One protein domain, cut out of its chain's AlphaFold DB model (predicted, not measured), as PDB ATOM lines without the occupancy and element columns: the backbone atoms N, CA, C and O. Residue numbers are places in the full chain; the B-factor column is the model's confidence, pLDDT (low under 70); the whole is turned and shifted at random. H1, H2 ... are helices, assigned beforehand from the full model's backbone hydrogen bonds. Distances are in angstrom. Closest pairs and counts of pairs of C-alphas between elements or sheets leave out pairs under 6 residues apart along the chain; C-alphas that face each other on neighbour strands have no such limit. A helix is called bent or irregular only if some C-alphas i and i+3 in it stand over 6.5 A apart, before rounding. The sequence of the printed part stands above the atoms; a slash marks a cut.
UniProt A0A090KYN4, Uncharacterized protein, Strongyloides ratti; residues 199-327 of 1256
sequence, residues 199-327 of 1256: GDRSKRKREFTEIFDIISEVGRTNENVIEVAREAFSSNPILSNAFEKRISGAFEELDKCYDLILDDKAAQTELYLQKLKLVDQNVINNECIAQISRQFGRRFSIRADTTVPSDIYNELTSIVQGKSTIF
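What this domain is: This is residues 199 to 327 of the 1256 residues of an uncharacterized protein of Strongyloides ratti (UniProt A0A090KYN4). The long helix H1 runs through the middle of a helical body, with the hairpin of H3 and H4 packed on one side of it and H6 crossing its opposite side. H2 folds back from the end of H1, and H7 packs across H5 at residues 268 to 269 of H5; residues 317 to 322, of which 317 to 320 belong to H7, stick out. The printed part has 129 residues, with seven named helices, H1 to H7 in chain order, and no named strand; its class is all helix. It is compact, with a radius of gyration of the C-alphas of 14.2 A and spans of 43 by 32 by 30 A.

How they stand to each other: H1, residues 199 to 221, touches H2, residues 223 to 233, with residues 215 to 219 alone. This is a hairpin, opposite ways at a tilt of 36 degrees, only just steep; the closest C-alphas, of Gly 219 and Ile 226, are 5.0 A apart. H3, residues 237 to 247, and H4, residues 251 to 263, form a hairpin at a shallow tilt of 30 degrees, the C-alphas of Ala 242 and Cys 257 closest at 5.6 A. H1 touches H4 with residues 201 to 209 alone, at a steep tilt of 50 degrees, the closest C-alphas being those of Lys 205 and Tyr 258, 6.6 A apart. H1 touches H6, residues 286 to 296, with residues 214 to 218 alone, about perpendicular at 86 degrees; the C-alphas of Ile 214 and Ile 289 are closest at 6.9 A. H5, residues 265 to 280, makes with H1 and H2 an up-and-down bundle, each helix running against the one before. H5 only just touches H2, with 3 pairs of C-alphas within 8 A, the closest those of Ala 232 and Gln 274 at 6.4 A. H7, residues 310 to 320, touches H5 at 88 degrees, about perpendicular, the C-alphas of Thr 269 and Ile 312 closest at 5.7 A. H6 and H7 are apart. Every O i to N i+4 pair is within hydrogen-bond range in H1, H2, H3, H5, H6 and H7, and 7 of 9 are in H4, which is irregular: C-alphas 252 and 255 are 7.4 A apart.

Where its parts are: H1 begins at C-alpha 199 (28.457, 11.195, 147.413) and measures 34.1 A from first to last C-alpha. H5 measures 22.7 A and H4 19.6 A. H7 ends at C-alpha 320 (19.644, -3.186, 123.836).

The domain as a whole: The C-alphas farthest apart, of Gly 297 and Gly 322, are 43.9 A apart. The printed part has no cut; the link from H6 to H7, residues 297 to 309, is long. The mean pLDDT of the printed part is 73.5, with 32 residues under 70, among them residues 280 to 284 and 321 to 327.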
ATOM      1  N   GLY A 199      27.465  12.224 147.112       55.88
ATOM      2  CA  GLY A 199      28.457  11.195 147.413       55.88
ATOM      3  C   GLY A 199      28.855  10.430 146.153       55.88
ATOM      4  O   GLY A 199      30.037  10.396 145.795       55.88
ATOM      5  N   ASP A 200      27.868   9.913 145.424       62.81
ATOM      6  CA  ASP A 200      28.100   9.134 144.206       62.81
ATOM      7  C   ASP A 200      28.698   9.968 143.064       62.81
ATOM      8  O   ASP A 200      29.583   9.476 142.358       62.81
ATOM      9  N   ARG A 201      28.336  11.254 142.917       71.62
ATOM     10  CA  ARG A 201      29.011  12.149 141.955       71.62
ATOM     11  C   ARG A 201      30.508  12.283 142.260       71.62
ATOM     12  O   ARG A 201      31.320  12.291 141.335       71.62
ATOM     13  N   SER A 202      30.893  12.344 143.537       68.88
ATOM     14  CA  SER A 202      32.308  12.413 143.937       68.88
ATOM     15  C   SER A 202      33.061  11.092 143.700       68.88
ATOM     16  O   SER A 202      34.199  11.122 143.218       68.88
ATOM     17  N   LYS A 203      32.410   9.940 143.947       77.06
ATOM     18  CA  LYS A 203      32.920   8.591 143.630       77.06
ATOM     19  C   LYS A 203      33.204   8.477 142.127       77.06
ATOM     20  O   LYS A 203      34.341   8.217 141.737       77.06
ATOM     21  N   ARG A 204      32.206   8.797 141.291       75.25
ATOM     22  CA  ARG A 204      32.306   8.786 139.821       75.25
ATOM     23  C   ARG A 204      33.398   9.726 139.306       75.25
ATOM     24  O   ARG A 204      34.198   9.300 138.481       75.25
ATOM     25  N   LYS A 205      33.522  10.960 139.827       80.88
ATOM     26  CA  LYS A 205      34.602  11.880 139.401       80.88
ATOM     27  C   LYS A 205      35.986  11.271 139.622       80.88
ATOM     28  O   LYS A 205      36.835  11.339 138.734       80.88
ATOM     29  N   ARG A 206      36.205  10.652 140.790       79.38
ATOM     30  CA  ARG A 206      37.465   9.972 141.116       79.38
ATOM     31  C   ARG A 206      37.720   8.806 140.164       79.38
ATOM     32  O   ARG A 206      38.798   8.760 139.578       79.38
ATOM     33  N   GLU A 207      36.736   7.935 139.956       77.88
ATOM     34  CA  GLU A 207      36.838   6.825 139.002       77.88
ATOM     35  C   GLU A 207      37.180   7.330 137.587       77.88
ATOM     36  O   GLU A 207      38.121   6.840 136.971       77.88
ATOM     37  N   PHE A 208      36.533   8.385 137.090       81.62
ATOM     38  CA  PHE A 208      36.830   8.913 135.751       81.62
ATOM     39  C   PHE A 208      38.279   9.409 135.644       81.62
ATOM     40  O   PHE A 208      38.971   9.055 134.689       81.62
ATOM     41  N   THR A 209      38.781  10.140 136.651       81.44
ATOM     42  CA  THR A 209      40.197  10.557 136.673       81.44
ATOM     43  C   THR A 209      41.155   9.364 136.664       81.44
ATOM     44  O   THR A 209      42.168   9.388 135.971       81.44
ATOM     45  N   GLU A 210      40.813   8.298 137.389       83.19
ATOM     46  CA  GLU A 210      41.651   7.112 137.544       83.19
ATOM     47  C   GLU A 210      41.666   6.231 136.282       83.19
ATOM     48  O   GLU A 210      42.727   5.709 135.941       83.19
ATOM     49  N   ILE A 211      40.557   6.131 135.532       80.75
ATOM     50  CA  ILE A 211      40.529   5.469 134.211       80.75
ATOM     51  C   ILE A 211      41.497   6.166 133.249       80.75
ATOM     52  O   ILE A 211      42.356   5.512 132.656       80.75
ATOM     53  N   PHE A 212      41.391   7.491 133.107       81.62
ATOM     54  CA  PHE A 212      42.243   8.238 132.177       81.62
ATOM     55  C   PHE A 212      43.719   8.244 132.600       81.62
ATOM     56  O   PHE A 212      44.591   8.187 131.731       81.62
ATOM     57  N   ASP A 213      44.015   8.241 133.903       80.38
ATOM     58  CA  ASP A 213      45.381   8.091 134.417       80.38
ATOM     59  C   ASP A 213      45.987   6.738 134.034       80.38
ATOM     60  O   ASP A 213      47.070   6.704 133.443       80.38
ATOM     61  N   ILE A 214      45.265   5.641 134.291       77.94
ATOM     62  CA  ILE A 214      45.696   4.283 133.936       77.94
ATOM     63  C   ILE A 214      45.949   4.182 132.426       77.94
ATOM     64  O   ILE A 214      47.046   3.793 132.028       77.94
ATOM     65  N   ILE A 215      44.997   4.594 131.579       76.69
ATOM     66  CA  ILE A 215      45.156   4.535 130.114       76.69
ATOM     67  C   ILE A 215      46.355   5.378 129.652       76.69
ATOM     68  O   ILE A 215      47.117   4.934 128.793       76.69
ATOM     69  N   SER A 216      46.568   6.566 130.231       77.38
ATOM     70  CA  SER A 216      47.687   7.435 129.844       77.38
ATOM     71  C   SER A 216      49.064   6.841 130.177       77.38
ATOM     72  O   SER A 216      50.001   7.012 129.398       77.38
ATOM     73  N   GLU A 217      49.194   6.101 131.284       77.00
ATOM     74  CA  GLU A 217      50.460   5.468 131.676       77.00
ATOM     75  C   GLU A 217      50.693   4.140 130.945       77.00
ATOM     76  O   GLU A 217      51.808   3.900 130.482       77.00
ATOM     77  N   VAL A 218      49.650   3.320 130.730       72.56
ATOM     78  CA  VAL A 218      49.755   2.166 129.815       72.56
ATOM     79  C   VAL A 218      50.199   2.656 128.436       72.56
ATOM     80  O   VAL A 218      51.157   2.121 127.877       72.56
ATOM     81  N   GLY A 219      49.588   3.734 127.938       69.19
ATOM     82  CA  GLY A 219      49.918   4.366 126.663       69.19
ATOM     83  C   GLY A 219      51.374   4.829 126.534       69.19
ATOM     84  O   GLY A 219      51.967   4.679 125.469       69.19
ATOM     85  N   ARG A 220      52.000   5.308 127.620       72.25
ATOM     86  CA  ARG A 220      53.445   5.634 127.647       72.25
ATOM     87  C   ARG A 220      54.351   4.411 127.482       72.25
ATOM     88  O   ARG A 220      55.509   4.569 127.104       72.25
ATOM     89  N   THR A 221      53.850   3.211 127.780       67.81
ATOM     90  CA  THR A 221      54.587   1.943 127.619       67.81
ATOM     91  C   THR A 221      54.200   1.165 126.359       67.81
ATOM     92  O   THR A 221      54.985   0.339 125.896       67.81
ATOM     93  N   ASN A 222      53.021   1.433 125.794       70.38
ATOM     94  CA  ASN A 222      52.482   0.778 124.607       70.38
ATOM     95  C   ASN A 222      51.601   1.762 123.815       70.38
ATOM     96  O   ASN A 222      50.434   1.969 124.145       70.38
ATOM     97  N   GLU A 223      52.163   2.358 122.764       72.00
ATOM     98  CA  GLU A 223      51.521   3.418 121.968       72.00
ATOM     99  C   GLU A 223      50.207   2.947 121.313       72.00
ATOM    100  O   GLU A 223      49.236   3.701 121.272       72.00
ATOM    101  N   ASN A 224      50.113   1.660 120.957       70.25
ATOM    102  CA  ASN A 224      48.894   1.032 120.433       70.25
ATOM    103  C   ASN A 224      47.690   1.186 121.387       70.25
ATOM    104  O   ASN A 224      46.547   1.206 120.939       70.25
ATOM    105  N   VAL A 225      47.917   1.299 122.702       71.12
ATOM    106  CA  VAL A 225      46.841   1.515 123.686       71.12
ATOM    107  C   VAL A 225      46.302   2.943 123.625       71.12
ATOM    108  O   VAL A 225      45.113   3.148 123.862       71.12
ATOM    109  N   ILE A 226      47.127   3.925 123.246       74.94
ATOM    110  CA  ILE A 226      46.653   5.284 122.964       74.94
ATOM    111  C   ILE A 226      45.769   5.273 121.717       74.94
ATOM    112  O   ILE A 226      44.724   5.911 121.724       74.94
ATOM    113  N   GLU A 227      46.148   4.532 120.675       75.06
ATOM    114  CA  GLU A 227      45.358   4.433 119.440       75.06
ATOM    115  C   GLU A 227      44.015   3.724 119.670       75.06
ATOM    116  O   GLU A 227      42.973   4.288 119.341       75.06
ATOM    117  N   VAL A 228      44.013   2.564 120.340       72.12
ATOM    118  CA  VAL A 228      42.785   1.833 120.706       72.12
ATOM    119  C   VAL A 228      41.875   2.667 121.613       72.12
ATOM    120  O   VAL A 228      40.665   2.703 121.404       72.12
ATOM    121  N   ALA A 229      42.424   3.384 122.598       72.38
ATOM    122  CA  ALA A 229      41.626   4.265 123.452       72.38
ATOM    123  C   ALA A 229      41.129   5.523 122.712       72.38
ATOM    124  O   ALA A 229      40.014   5.977 122.960       72.38
ATOM    125  N   ARG A 230      41.908   6.068 121.770       78.12
ATOM    126  CA  ARG A 230      41.508   7.192 120.906       78.12
ATOM    127  C   ARG A 230      40.352   6.795 119.995       78.12
ATOM    128  O   ARG A 230      39.397   7.555 119.884       78.12
ATOM    129  N   GLU A 231      40.409   5.607 119.396       73.50
ATOM    130  CA  GLU A 231      39.304   5.030 118.628       73.50
ATOM    131  C   GLU A 231      38.081   4.797 119.529       73.50
ATOM    132  O   GLU A 231      36.989   5.273 119.218       73.50
ATOM    133  N   ALA A 232      38.265   4.173 120.699       68.38
ATOM    134  CA  ALA A 232      37.192   3.908 121.658       68.38
ATOM    135  C   ALA A 232      36.488   5.181 122.168       68.38
ATOM    136  O   ALA A 232      35.267   5.188 122.310       68.38
ATOM    137  N   PHE A 233      37.214   6.270 122.425       76.56
ATOM    138  CA  PHE A 233      36.616   7.535 122.871       76.56
ATOM    139  C   PHE A 233      36.180   8.458 121.722       76.56
ATOM    140  O   PHE A 233      35.559   9.486 121.989       76.56
ATOM    141  N   SER A 234      36.462   8.121 120.456       71.81
ATOM    142  CA  SER A 234      36.127   8.967 119.298       71.81
ATOM    143  C   SER A 234      34.625   9.158 119.070       71.81
ATOM    144  O   SER A 234      34.218  10.185 118.527       71.81
ATOM    145  N   SER A 235      33.792   8.210 119.515       66.69
ATOM    146  CA  SER A 235      32.332   8.299 119.413       66.69
ATOM    147  C   SER A 235      31.708   9.347 120.344       66.69
ATOM    148  O   SER A 235      30.569   9.749 120.097       66.69
ATOM    149  N   ASN A 236      32.460   9.874 121.320       75.12
ATOM    150  CA  ASN A 236      32.012  10.955 122.193       75.12
ATOM    151  C   ASN A 236      32.913  12.200 122.097       75.12
ATOM    152  O   ASN A 236      34.095  12.135 122.454       75.12
ATOM    153  N   PRO A 237      32.382  13.384 121.738       72.25
ATOM    154  CA  PRO A 237      33.187  14.603 121.692       72.25
ATOM    155  C   PRO A 237      33.682  15.043 123.080       72.25
ATOM    156  O   PRO A 237      34.709  15.714 123.166       72.25
ATOM    157  N   ILE A 238      32.999  14.665 124.171       78.88
ATOM    158  CA  ILE A 238      33.411  15.013 125.539       78.88
ATOM    159  C   ILE A 238      34.548  14.090 126.001       78.88
ATOM    160  O   ILE A 238      35.571  14.583 126.481       78.88
ATOM    161  N   LEU A 239      34.419  12.770 125.797       79.88
ATOM    162  CA  LEU A 239      35.465  11.800 126.164       79.88
ATOM    163  C   LEU A 239      36.732  11.978 125.316       79.88
ATOM    164  O   LEU A 239      37.829  12.001 125.869       79.88
ATOM    165  N   SER A 240      36.593  12.182 124.000       80.31
ATOM    166  CA  SER A 240      37.724  12.459 123.104       80.31
ATOM    167  C   SER A 240      38.494  13.720 123.527       80.31
ATOM    168  O   SER A 240      39.716  13.687 123.658       80.31
ATOM    169  N   ASN A 241      37.789  14.816 123.838       78.69
ATOM    170  CA  ASN A 241      38.398  16.069 124.301       78.69
ATOM    171  C   ASN A 241      39.090  15.903 125.669       78.69
ATOM    172  O   ASN A 241      40.208  16.383 125.852       78.69
ATOM    173  N   ALA A 242      38.481  15.167 126.608       82.12
ATOM    174  CA  ALA A 242      39.112  14.823 127.884       82.12
ATOM    175  C   ALA A 242      40.402  14.001 127.688       82.12
ATOM    176  O   ALA A 242      41.425  14.290 128.315       82.12
ATOM    177  N   PHE A 243      40.376  13.014 126.787       82.00
ATOM    178  CA  PHE A 243      41.503  12.123 126.527       82.00
ATOM    179  C   PHE A 243      42.680  12.846 125.859       82.00
ATOM    180  O   PHE A 243      43.799  12.794 126.374       82.00
ATOM    181  N   GLU A 244      42.437  13.608 124.788       80.25
ATOM    182  CA  GLU A 244      43.489  14.396 124.130       80.25
ATOM    183  C   GLU A 244      44.068  15.472 125.064       80.25
ATOM    184  O   GLU A 244      45.277  15.711 125.051       80.25
ATOM    185  N   LYS A 245      43.258  16.078 125.947       81.50
ATOM    186  CA  LYS A 245      43.757  16.996 126.989       81.50
ATOM    187  C   LYS A 245      44.621  16.291 128.039       81.50
ATOM    188  O   LYS A 245      45.608  16.878 128.484       81.50
ATOM    189  N   ARG A 246      44.322  15.035 128.404       80.06
ATOM    190  CA  ARG A 246      45.186  14.230 129.292       80.06
ATOM    191  C   ARG A 246      46.524  13.900 128.623       80.06
ATOM    192  O   ARG A 246      47.562  14.085 129.253       80.06
ATOM    193  N   ILE A 247      46.509  13.474 127.357       77.44
ATOM    194  CA  ILE A 247      47.717  13.104 126.592       77.44
ATOM    195  C   ILE A 247      48.614  14.319 126.328       77.44
ATOM    196  O   ILE A 247      49.824  14.252 126.537       77.44
ATOM    197  N   SER A 248      48.031  15.445 125.908       74.38
ATOM    198  CA  SER A 248      48.766  16.688 125.621       74.38
ATOM    199  C   SER A 248      49.262  17.434 126.870       74.38
ATOM    200  O   SER A 248      50.019  18.395 126.742       74.38
ATOM    201  N   GLY A 249      48.867  17.007 128.077       66.25
ATOM    202  CA  GLY A 249      49.235  17.661 129.339       66.25
ATOM    203  C   GLY A 249      48.500  18.982 129.604       66.25
ATOM    204  O   GLY A 249      48.950  19.786 130.418       66.25
ATOM    205  N   ALA A 250      47.368  19.221 128.934       71.12
ATOM    206  CA  ALA A 250      46.558  20.433 129.052       71.12
ATOM    207  C   ALA A 250      45.645  20.399 130.300       71.12
ATOM    208  O   ALA A 250      44.414  20.399 130.210       71.12
ATOM    209  N   PHE A 251      46.257  20.335 131.486       68.75
ATOM    210  CA  PHE A 251      45.561  20.049 132.747       68.75
ATOM    211  C   PHE A 251      44.543  21.119 133.185       68.75
ATOM    212  O   PHE A 251      43.539  20.768 133.799       68.75
ATOM    213  N   GLU A 252      44.743  22.397 132.840       64.12
ATOM    214  CA  GLU A 252      43.928  23.535 133.324       64.12
ATOM    215  C   GLU A 252      42.446  23.506 132.891       64.12
ATOM    216  O   GLU A 252      41.603  24.191 133.473       64.12
ATOM    217  N   GLU A 253      42.101  22.714 131.873       69.12
ATOM    218  CA  GLU A 253      40.723  22.565 131.386       69.12
ATOM    219  C   GLU A 253      40.115  21.183 131.642       69.12
ATOM    220  O   GLU A 253      38.950  20.941 131.308       69.12
ATOM    221  N   LEU A 254      40.898  20.265 132.203       75.69
ATOM    222  CA  LEU A 254      40.548  18.854 132.294       75.69
ATOM    223  C   LEU A 254      39.432  18.600 133.317       75.69
ATOM    224  O   LEU A 254      38.506  17.845 133.030       75.69
ATOM    225  N   ASP A 255      39.443  19.303 134.454       74.81
ATOM    226  CA  ASP A 255      38.375  19.210 135.461       74.81
ATOM    227  C   ASP A 255      37.004  19.609 134.909       74.81
ATOM    228  O   ASP A 255      36.006  18.971 135.244       74.81
ATOM    229  N   LYS A 256      36.957  20.606 134.010       77.06
ATOM    230  CA  LYS A 256      35.721  21.013 133.320       77.06
ATOM    231  C   LYS A 256      35.193  19.879 132.440       77.06
ATOM    232  O   LYS A 256      33.988  19.673 132.366       77.06
ATOM    233  N   CYS A 257      36.089  19.139 131.783       75.38
ATOM    234  CA  CYS A 257      35.715  17.982 130.972       75.38
ATOM    235  C   CYS A 257      35.184  16.844 131.858       75.38
ATOM    236  O   CYS A 257      34.179  16.236 131.512       75.38
ATOM    237  N   TYR A 258      35.778  16.605 133.033       81.62
ATOM    238  CA  TYR A 258      35.256  15.627 133.993       81.62
ATOM    239  C   TYR A 258      33.894  16.014 134.583       81.62
ATOM    240  O   TYR A 258      33.046  15.140 134.743       81.62
ATOM    241  N   ASP A 259      33.642  17.297 134.859       78.44
ATOM    242  CA  ASP A 259      32.311  17.750 135.288       78.44
ATOM    243  C   ASP A 259      31.266  17.627 134.167       78.44
ATOM    244  O   ASP A 259      30.169  17.144 134.432       78.44
ATOM    245  N   LEU A 260      31.622  17.931 132.911       79.56
ATOM    246  CA  LEU A 260      30.745  17.704 131.752       79.56
ATOM    247  C   LEU A 260      30.386  16.220 131.557       79.56
ATOM    248  O   LEU A 260      29.243  15.914 131.232       79.56
ATOM    249  N   ILE A 261      31.318  15.292 131.805       80.81
ATOM    250  CA  ILE A 261      31.021  13.846 131.790       80.81
ATOM    251  C   ILE A 261      30.065  13.484 132.938       80.81
ATOM    252  O   ILE A 261      29.178  12.660 132.758       80.81
ATOM    253  N   LEU A 262      30.175  14.109 134.112       81.06
ATOM    254  CA  LEU A 262      29.253  13.863 135.236       81.06
ATOM    255  C   LEU A 262      27.849  14.450 135.024       81.06
ATOM    256  O   LEU A 262      26.916  14.025 135.709       81.06
ATOM    257  N   ASP A 263      27.695  15.387 134.088       77.19
ATOM    258  CA  ASP A 263      26.410  15.978 133.705       77.19
ATOM    259  C   ASP A 263      25.751  15.269 132.503       77.19
ATOM    260  O   ASP A 263      24.521  15.246 132.418       77.19
ATOM    261  N   ASP A 264      26.525  14.638 131.610       77.31
ATOM    262  CA  ASP A 264      26.004  13.855 130.480       77.31
ATOM    263  C   ASP A 264      25.985  12.338 130.755       77.31
ATOM    264  O   ASP A 264      27.018  11.674 130.856       77.31
ATOM    265  N   LYS A 265      24.780  11.758 130.802       75.62
ATOM    266  CA  LYS A 265      24.588  10.309 130.958       75.62
ATOM    267  C   LYS A 265      25.104   9.497 129.772       75.62
ATOM    268  O   LYS A 265      25.612   8.402 129.993       75.62
ATOM    269  N   ALA A 266      25.046  10.034 128.551       72.94
ATOM    270  CA  ALA A 266      25.582   9.348 127.382       72.94
ATOM    271  C   ALA A 266      27.102   9.164 127.517       72.94
ATOM    272  O   ALA A 266      27.592   8.041 127.412       72.94
ATOM    273  N   ALA A 267      27.828  10.232 127.866       76.50
ATOM    274  CA  ALA A 267      29.260  10.170 128.153       76.50
ATOM    275  C   ALA A 267      29.616   9.215 129.314       76.50
ATOM    276  O   ALA A 267      30.629   8.520 129.225       76.50
ATOM    277  N   GLN A 268      28.800   9.114 130.372       80.81
ATOM    278  CA  GLN A 268      29.017   8.121 131.444       80.81
ATOM    279  C   GLN A 268      28.820   6.692 130.938       80.81
ATOM    280  O   GLN A 268      29.714   5.856 131.081       80.81
ATOM    281  N   THR A 269      27.667   6.413 130.327       75.62
ATOM    282  CA  THR A 269      27.311   5.092 129.794       75.62
ATOM    283  C   THR A 269      28.351   4.602 128.785       75.62
ATOM    284  O   THR A 269      28.756   3.440 128.819       75.62
ATOM    285  N   GLU A 270      28.857   5.500 127.941       77.88
ATOM    286  CA  GLU A 270      29.918   5.211 126.985       77.88
ATOM    287  C   GLU A 270      31.284   4.988 127.655       77.88
ATOM    288  O   GLU A 270      31.963   4.017 127.324       77.88
ATOM    289  N   LEU A 271      31.678   5.798 128.648       82.44
ATOM    290  CA  LEU A 271      32.940   5.605 129.377       82.44
ATOM    291  C   LEU A 271      32.998   4.232 130.071       82.44
ATOM    292  O   LEU A 271      34.004   3.531 129.946       82.44
ATOM    293  N   TYR A 272      31.932   3.809 130.763       81.25
ATOM    294  CA  TYR A 272      31.892   2.474 131.380       81.25
ATOM    295  C   TYR A 272      31.831   1.352 130.329       81.25
ATOM    296  O   TYR A 272      32.458   0.312 130.528       81.25
ATOM    297  N   LEU A 273      31.164   1.562 129.186       78.12
ATOM    298  CA  LEU A 273      31.188   0.612 128.068       78.12
ATOM    299  C   LEU A 273      32.611   0.420 127.512       78.12
ATOM    300  O   LEU A 273      33.011  -0.713 127.242       78.12
ATOM    301  N   GLN A 274      33.403   1.491 127.386       76.75
ATOM    302  CA  GLN A 274      34.803   1.370 126.968       76.75
ATOM    303  C   GLN A 274      35.716   0.845 128.098       76.75
ATOM    304  O   GLN A 274      36.654   0.108 127.798       76.75
ATOM    305  N   LYS A 275      35.420   1.099 129.391       80.00
ATOM    306  CA  LYS A 275      36.095   0.425 130.529       80.00
ATOM    307  C   LYS A 275      35.987  -1.095 130.389       80.00
ATOM    308  O   LYS A 275      37.008  -1.772 130.480       80.00
ATOM    309  N   LEU A 276      34.784  -1.621 130.125       74.19
ATOM    310  CA  LEU A 276      34.576  -3.058 129.908       74.19
ATOM    311  C   LEU A 276      35.447  -3.587 128.762       74.19
ATOM    312  O   LEU A 276      36.184  -4.546 128.957       74.19
ATOM    313  N   LYS A 277      35.445  -2.929 127.596       74.25
ATOM    314  CA  LYS A 277      36.243  -3.388 126.444       74.25
ATOM    315  C   LYS A 277      37.748  -3.356 126.695       74.25
ATOM    316  O   LYS A 277      38.443  -4.261 126.250       74.25
ATOM    317  N   LEU A 278      38.256  -2.355 127.414       73.25
ATOM    318  CA  LEU A 278      39.678  -2.268 127.761       73.25
ATOM    319  C   LEU A 278      40.096  -3.336 128.791       73.25
ATOM    320  O   LEU A 278      41.253  -3.760 128.786       73.25
ATOM    321  N   VAL A 279      39.173  -3.818 129.631       76.75
ATOM    322  CA  VAL A 279      39.390  -5.000 130.485       76.75
ATOM    323  C   VAL A 279      39.325  -6.290 129.652       76.75
ATOM    324  O   VAL A 279      40.261  -7.083 129.701       76.75
ATOM    325  N   ASP A 280      38.298  -6.471 128.815       69.50
ATOM    326  CA  ASP A 280      38.131  -7.654 127.947       69.50
ATOM    327  C   ASP A 280      39.321  -7.851 126.985       69.50
ATOM    328  O   ASP A 280      39.824  -8.963 126.808       69.50
ATOM    329  N   GLN A 281      39.835  -6.764 126.402       69.12
ATOM    330  CA  GLN A 281      41.026  -6.764 125.539       69.12
ATOM    331  C   GLN A 281      42.346  -6.971 126.310       69.12
ATOM    332  O   GLN A 281      43.415  -6.952 125.703       69.12
ATOM    333  N   ASN A 282      42.297  -7.172 127.635       66.31
ATOM    334  CA  ASN A 282      43.449  -7.293 128.536       66.31
ATOM    335  C   ASN A 282      44.396  -6.069 128.532       66.31
ATOM    336  O   ASN A 282      45.557  -6.158 128.934       66.31
ATOM    337  N   VAL A 283      43.893  -4.908 128.100       68.38
ATOM    338  CA  VAL A 283      44.629  -3.632 128.081       68.38
ATOM    339  C   VAL A 283      44.719  -3.033 129.489       68.38
ATOM    340  O   VAL A 283      45.740  -2.453 129.854       68.38
ATOM    341  N   ILE A 284      43.677  -3.215 130.306       68.19
ATOM    342  CA  ILE A 284      43.636  -2.820 131.717       68.19
ATOM    343  C   ILE A 284      43.439  -4.074 132.575       68.19
ATOM    344  O   ILE A 284      42.315  -4.493 132.829       68.19
ATOM    345  N   ASN A 285      44.543  -4.644 133.064       77.12
ATOM    346  CA  ASN A 285      44.539  -5.800 133.970       77.12
ATOM    347  C   ASN A 285      44.890  -5.405 135.413       77.12
ATOM    348  O   ASN A 285      45.642  -4.458 135.643       77.12
ATOM    349  N   ASN A 286      44.417  -6.167 136.407       74.56
ATOM    350  CA  ASN A 286      44.669  -5.880 137.831       74.56
ATOM    351  C   ASN A 286      46.171  -5.839 138.187       74.56
ATOM    352  O   ASN A 286      46.583  -5.045 139.031       74.56
ATOM    353  N   GLU A 287      47.004  -6.638 137.513       74.31
ATOM    354  CA  GLU A 287      48.466  -6.581 137.655       74.31
ATOM    355  C   GLU A 287      49.054  -5.278 137.099       74.31
ATOM    356  O   GLU A 287      49.947  -4.693 137.710       74.31
ATOM    357  N   CYS A 288      48.504  -4.780 135.988       71.06
ATOM    358  CA  CYS A 288      48.893  -3.514 135.378       71.06
ATOM    359  C   CYS A 288      48.504  -2.328 136.275       71.06
ATOM    360  O   CYS A 288      49.355  -1.499 136.587       71.06
ATOM    361  N   ILE A 289      47.275  -2.307 136.808       75.56
ATOM    362  CA  ILE A 289      46.840  -1.309 137.803       75.56
ATOM    363  C   ILE A 289      47.747  -1.354 139.044       75.56
ATOM    364  O   ILE A 289      48.165  -0.312 139.546       75.56
ATOM    365  N   ALA A 290      48.117  -2.546 139.524       73.69
ATOM    366  CA  ALA A 290      49.031  -2.698 140.656       73.69
ATOM    367  C   ALA A 290      50.473  -2.248 140.341       73.69
ATOM    368  O   ALA A 290      51.161  -1.749 141.233       73.69
ATOM    369  N   GLN A 291      50.942  -2.399 139.101       74.06
ATOM    370  CA  GLN A 291      52.244  -1.904 138.648       74.06
ATOM    371  C   GLN A 291      52.244  -0.374 138.517       74.06
ATOM    372  O   GLN A 291      53.110   0.281 139.092       74.06
ATOM    373  N   ILE A 292      51.230   0.194 137.865       72.81
ATOM    374  CA  ILE A 292      51.043   1.640 137.692       72.81
ATOM    375  C   ILE A 292      50.852   2.325 139.057       72.81
ATOM    376  O   ILE A 292      51.465   3.355 139.328       72.81
ATOM    377  N   SER A 293      50.127   1.695 139.990       76.12
ATOM    378  CA  SER A 293      50.026   2.138 141.391       76.12
ATOM    379  C   SER A 293      51.384   2.191 142.105       76.12
ATOM    380  O   SER A 293      51.644   3.113 142.875       76.12
ATOM    381  N   ARG A 294      52.287   1.239 141.832       74.81
ATOM    382  CA  ARG A 294      53.662   1.251 142.371       74.81
ATOM    383  C   ARG A 294      54.560   2.286 141.689       74.81
ATOM    384  O   ARG A 294      55.516   2.726 142.315       74.81
ATOM    385  N   GLN A 295      54.278   2.660 140.440       70.19
ATOM    386  CA  GLN A 295      55.039   3.666 139.689       70.19
ATOM    387  C   GLN A 295      54.640   5.101 140.069       70.19
ATOM    388  O   GLN A 295      55.519   5.935 140.254       70.19
ATOM    389  N   PHE A 296      53.344   5.378 140.258       66.38
ATOM    390  CA  PHE A 296      52.847   6.683 140.725       66.38
ATOM    391  C   PHE A 296      52.848   6.858 142.253       66.38
ATOM    392  O   PHE A 296      52.597   7.959 142.734       66.38
ATOM    393  N   GLY A 297      53.016   5.789 143.036       57.16
ATOM    394  CA  GLY A 297      52.868   5.803 144.501       57.16
ATOM    395  C   GLY A 297      51.413   5.884 145.000       57.16
ATOM    396  O   GLY A 297      51.103   5.385 146.083       57.16
ATOM    397  N   ARG A 298      50.493   6.442 144.200       72.19
ATOM    398  CA  ARG A 298      49.050   6.497 144.482       72.19
ATOM    399  C   ARG A 298      48.399   5.114 144.380       72.19
ATOM    400  O   ARG A 298      48.670   4.337 143.464       72.19
ATOM    401  N   ARG A 299      47.462   4.824 145.287       68.31
ATOM    402  CA  ARG A 299      46.535   3.688 145.157       68.31
ATOM    403  C   ARG A 299      45.327   4.101 144.328       68.31
ATOM    404  O   ARG A 299      44.618   5.023 144.719       68.31
ATOM    405  N   PHE A 300      45.088   3.395 143.230       74.94
ATOM    406  CA  PHE A 300      43.832   3.491 142.493       74.94
ATOM    407  C   PHE A 300      42.725   2.772 143.277       74.94
ATOM    408  O   PHE A 300      42.957   1.728 143.890       74.94
ATOM    409  N   SER A 301      41.535   3.364 143.287       69.81
ATOM    410  CA  SER A 301      40.305   2.774 143.823       69.81
ATOM    411  C   SER A 301      39.681   1.765 142.854       69.81
ATOM    412  O   SER A 301      39.048   0.800 143.285       69.81
ATOM    413  N   ILE A 302      39.934   1.959 141.557       70.38
ATOM    414  CA  ILE A 302      39.520   1.089 140.457       70.38
ATOM    415  C   ILE A 302      40.191  -0.281 140.512       70.38
ATOM    416  O   ILE A 302      41.370  -0.422 140.843       70.38
ATOM    417  N   ARG A 303      39.435  -1.286 140.075       70.25
ATOM    418  CA  ARG A 303      39.924  -2.613 139.703       70.25
ATOM    419  C   ARG A 303      39.646  -2.858 138.221       70.25
ATOM    420  O   ARG A 303      38.761  -2.240 137.626       70.25
ATOM    421  N   ALA A 304      40.376  -3.800 137.638       64.50
ATOM    422  CA  ALA A 304      39.985  -4.409 136.376       64.50
ATOM    423  C   ALA A 304      38.887  -5.437 136.682       64.50
ATOM    424  O   ALA A 304      39.163  -6.621 136.887       64.50
ATOM    425  N   ASP A 305      37.664  -4.935 136.827       66.44
ATOM    426  CA  ASP A 305      36.442  -5.703 137.033       66.44
ATOM    427  C   ASP A 305      35.349  -5.306 136.032       66.44
ATOM    428  O   ASP A 305      35.233  -4.160 135.587       66.44
ATOM    429  N   THR A 306      34.533  -6.292 135.682       65.75
ATOM    430  CA  THR A 306      33.405  -6.219 134.743       65.75
ATOM    431  C   THR A 306      32.126  -5.657 135.377       65.75
ATOM    432  O   THR A 306      31.055  -5.699 134.775       65.75
ATOM    433  N   THR A 307      32.218  -5.121 136.599       67.81
ATOM    434  CA  THR A 307      31.093  -4.534 137.334       67.81
ATOM    435  C   THR A 307      30.797  -3.100 136.899       67.81
ATOM    436  O   THR A 307      31.710  -2.276 136.791       67.81
ATOM    437  N   VAL A 308      29.511  -2.797 136.693       72.50
ATOM    438  CA  VAL A 308      29.002  -1.505 136.188       72.50
ATOM    439  C   VAL A 308      27.918  -0.952 137.127       72.50
ATOM    440  O   VAL A 308      27.039  -1.731 137.502       72.50
ATOM    441  N   PRO A 309      27.907   0.354 137.474       76.88
ATOM    442  CA  PRO A 309      26.855   0.974 138.287       76.88
ATOM    443  C   PRO A 309      25.434   0.623 137.824       76.88
ATOM    444  O   PRO A 309      25.150   0.595 136.624       76.88
ATOM    445  N   SER A 310      24.523   0.347 138.762       66.50
ATOM    446  CA  SER A 310      23.196  -0.204 138.443       66.50
ATOM    447  C   SER A 310      22.321   0.706 137.572       66.50
ATOM    448  O   SER A 310      21.523   0.209 136.782       66.50
ATOM    449  N   ASP A 311      22.464   2.028 137.678       70.38
ATOM    450  CA  ASP A 311      21.786   2.988 136.798       70.38
ATOM    451  C   ASP A 311      22.297   2.897 135.354       70.38
ATOM    452  O   ASP A 311      21.497   2.870 134.421       70.38
ATOM    453  N   ILE A 312      23.609   2.749 135.174       75.19
ATOM    454  CA  ILE A 312      24.245   2.622 133.859       75.19
ATOM    455  C   ILE A 312      23.978   1.239 133.248       75.19
ATOM    456  O   ILE A 312      23.721   1.134 132.053       75.19
ATOM    457  N   TYR A 313      23.919   0.176 134.053       74.94
ATOM    458  CA  TYR A 313      23.470  -1.144 133.590       74.94
ATOM    459  C   TYR A 313      22.000  -1.128 133.121       74.94
ATOM    460  O   TYR A 313      21.659  -1.721 132.093       74.94
ATOM    461  N   ASN A 314      21.126  -0.398 133.824       74.56
ATOM    462  CA  ASN A 314      19.745  -0.158 133.390       74.56
ATOM    463  C   ASN A 314      19.674   0.681 132.096       74.56
ATOM    464  O   ASN A 314      18.766   0.491 131.284       74.56
ATOM    465  N   GLU A 315      20.636   1.576 131.860       75.38
ATOM    466  CA  GLU A 315      20.733   2.351 130.618       75.38
ATOM    467  C   GLU A 315      21.241   1.495 129.441       75.38
ATOM    468  O   GLU A 315      20.604   1.477 128.387       75.38
ATOM    469  N   LEU A 316      22.292   0.686 129.638       74.06
ATOM    470  CA  LEU A 316      22.819  -0.274 128.652       74.06
ATOM    471  C   LEU A 316      21.770  -1.324 128.244       74.06
ATOM    472  O   LEU A 316      21.567  -1.576 127.054       74.06
ATOM    473  N   THR A 317      21.037  -1.890 129.205       76.00
ATOM    474  CA  THR A 317      19.919  -2.805 128.908       76.00
ATOM    475  C   THR A 317      18.756  -2.098 128.205       76.00
ATOM    476  O   THR A 317      18.108  -2.702 127.350       76.00
ATOM    477  N   SER A 318      18.515  -0.809 128.475       72.88
ATOM    478  CA  SER A 318      17.528  -0.002 127.739       72.88
ATOM    479  C   SER A 318      17.956   0.291 126.294       72.88
ATOM    480  O   SER A 318      17.102   0.306 125.403       72.88
ATOM    481  N   ILE A 319      19.262   0.435 126.034       73.94
ATOM    482  CA  ILE A 319      19.827   0.590 124.683       73.94
ATOM    483  C   ILE A 319      19.621  -0.692 123.864       73.94
ATOM    484  O   ILE A 319      19.149  -0.612 122.726       73.94
ATOM    485  N   VAL A 320      19.895  -1.865 124.453       72.62
ATOM    486  CA  VAL A 320      19.644  -3.186 123.836       72.62
ATOM    487  C   VAL A 320      18.151  -3.424 123.593       72.62
ATOM    488  O   VAL A 320      17.767  -3.873 122.518       72.62
ATOM    489  N   GLN A 321      17.281  -3.028 124.527       69.94
ATOM    490  CA  GLN A 321      15.821  -3.049 124.341       69.94
ATOM    491  C   GLN A 321      15.303  -1.989 123.347       69.94
ATOM    492  O   GLN A 321      14.093  -1.846 123.178       69.94
ATOM    493  N   GLY A 322      16.187  -1.210 122.713       58.69
ATOM    494  CA  GLY A 322      15.841  -0.198 121.715       58.69
ATOM    495  C   GLY A 322      15.193   1.079 122.263       58.69
ATOM    496  O   GLY A 322      14.843   1.955 121.475       58.69
ATOM    497  N   LYS A 323      15.048   1.200 123.589       67.31
ATOM    498  CA  LYS A 323      14.338   2.288 124.289       67.31
ATOM    499  C   LYS A 323      15.173   3.560 124.444       67.31
ATOM    500  O   LYS A 323      14.611   4.632 124.642       67.31
ATOM    501  N   SER A 324      16.494   3.438 124.354       61.12
ATOM    502  CA  SER A 324      17.454   4.544 124.404       61.12
ATOM    503  C   SER A 324      18.571   4.366 123.363       61.12
ATOM    504  O   SER A 324      18.645   3.357 122.646       61.12
ATOM    505  N   THR A 325      19.416   5.390 123.234       60.53
ATOM    506  CA  THR A 325      20.525   5.486 122.273       60.53
ATOM    507  C   THR A 325      21.689   6.250 122.900       60.53
ATOM    508  O   THR A 325      21.454   7.293 123.500       60.53
ATOM    509  N   ILE A 326      22.927   5.782 122.706       59.16
ATOM    510  CA  ILE A 326      24.151   6.421 123.247       59.16
ATOM    511  C   ILE A 326      24.451   7.777 122.586       59.16
ATOM    512  O   ILE A 326      25.174   8.587 123.146       59.16
ATOM    513  N   PHE A 327      23.891   8.057 121.407       56.88
ATOM    514  CA  PHE A 327      24.130   9.314 120.702       56.88
ATOM    515  C   PHE A 327      23.636  10.522 121.507       56.88
ATOM    516  O   PHE A 327      22.443  10.833 121.513       56.88
TER     517      PHE A 327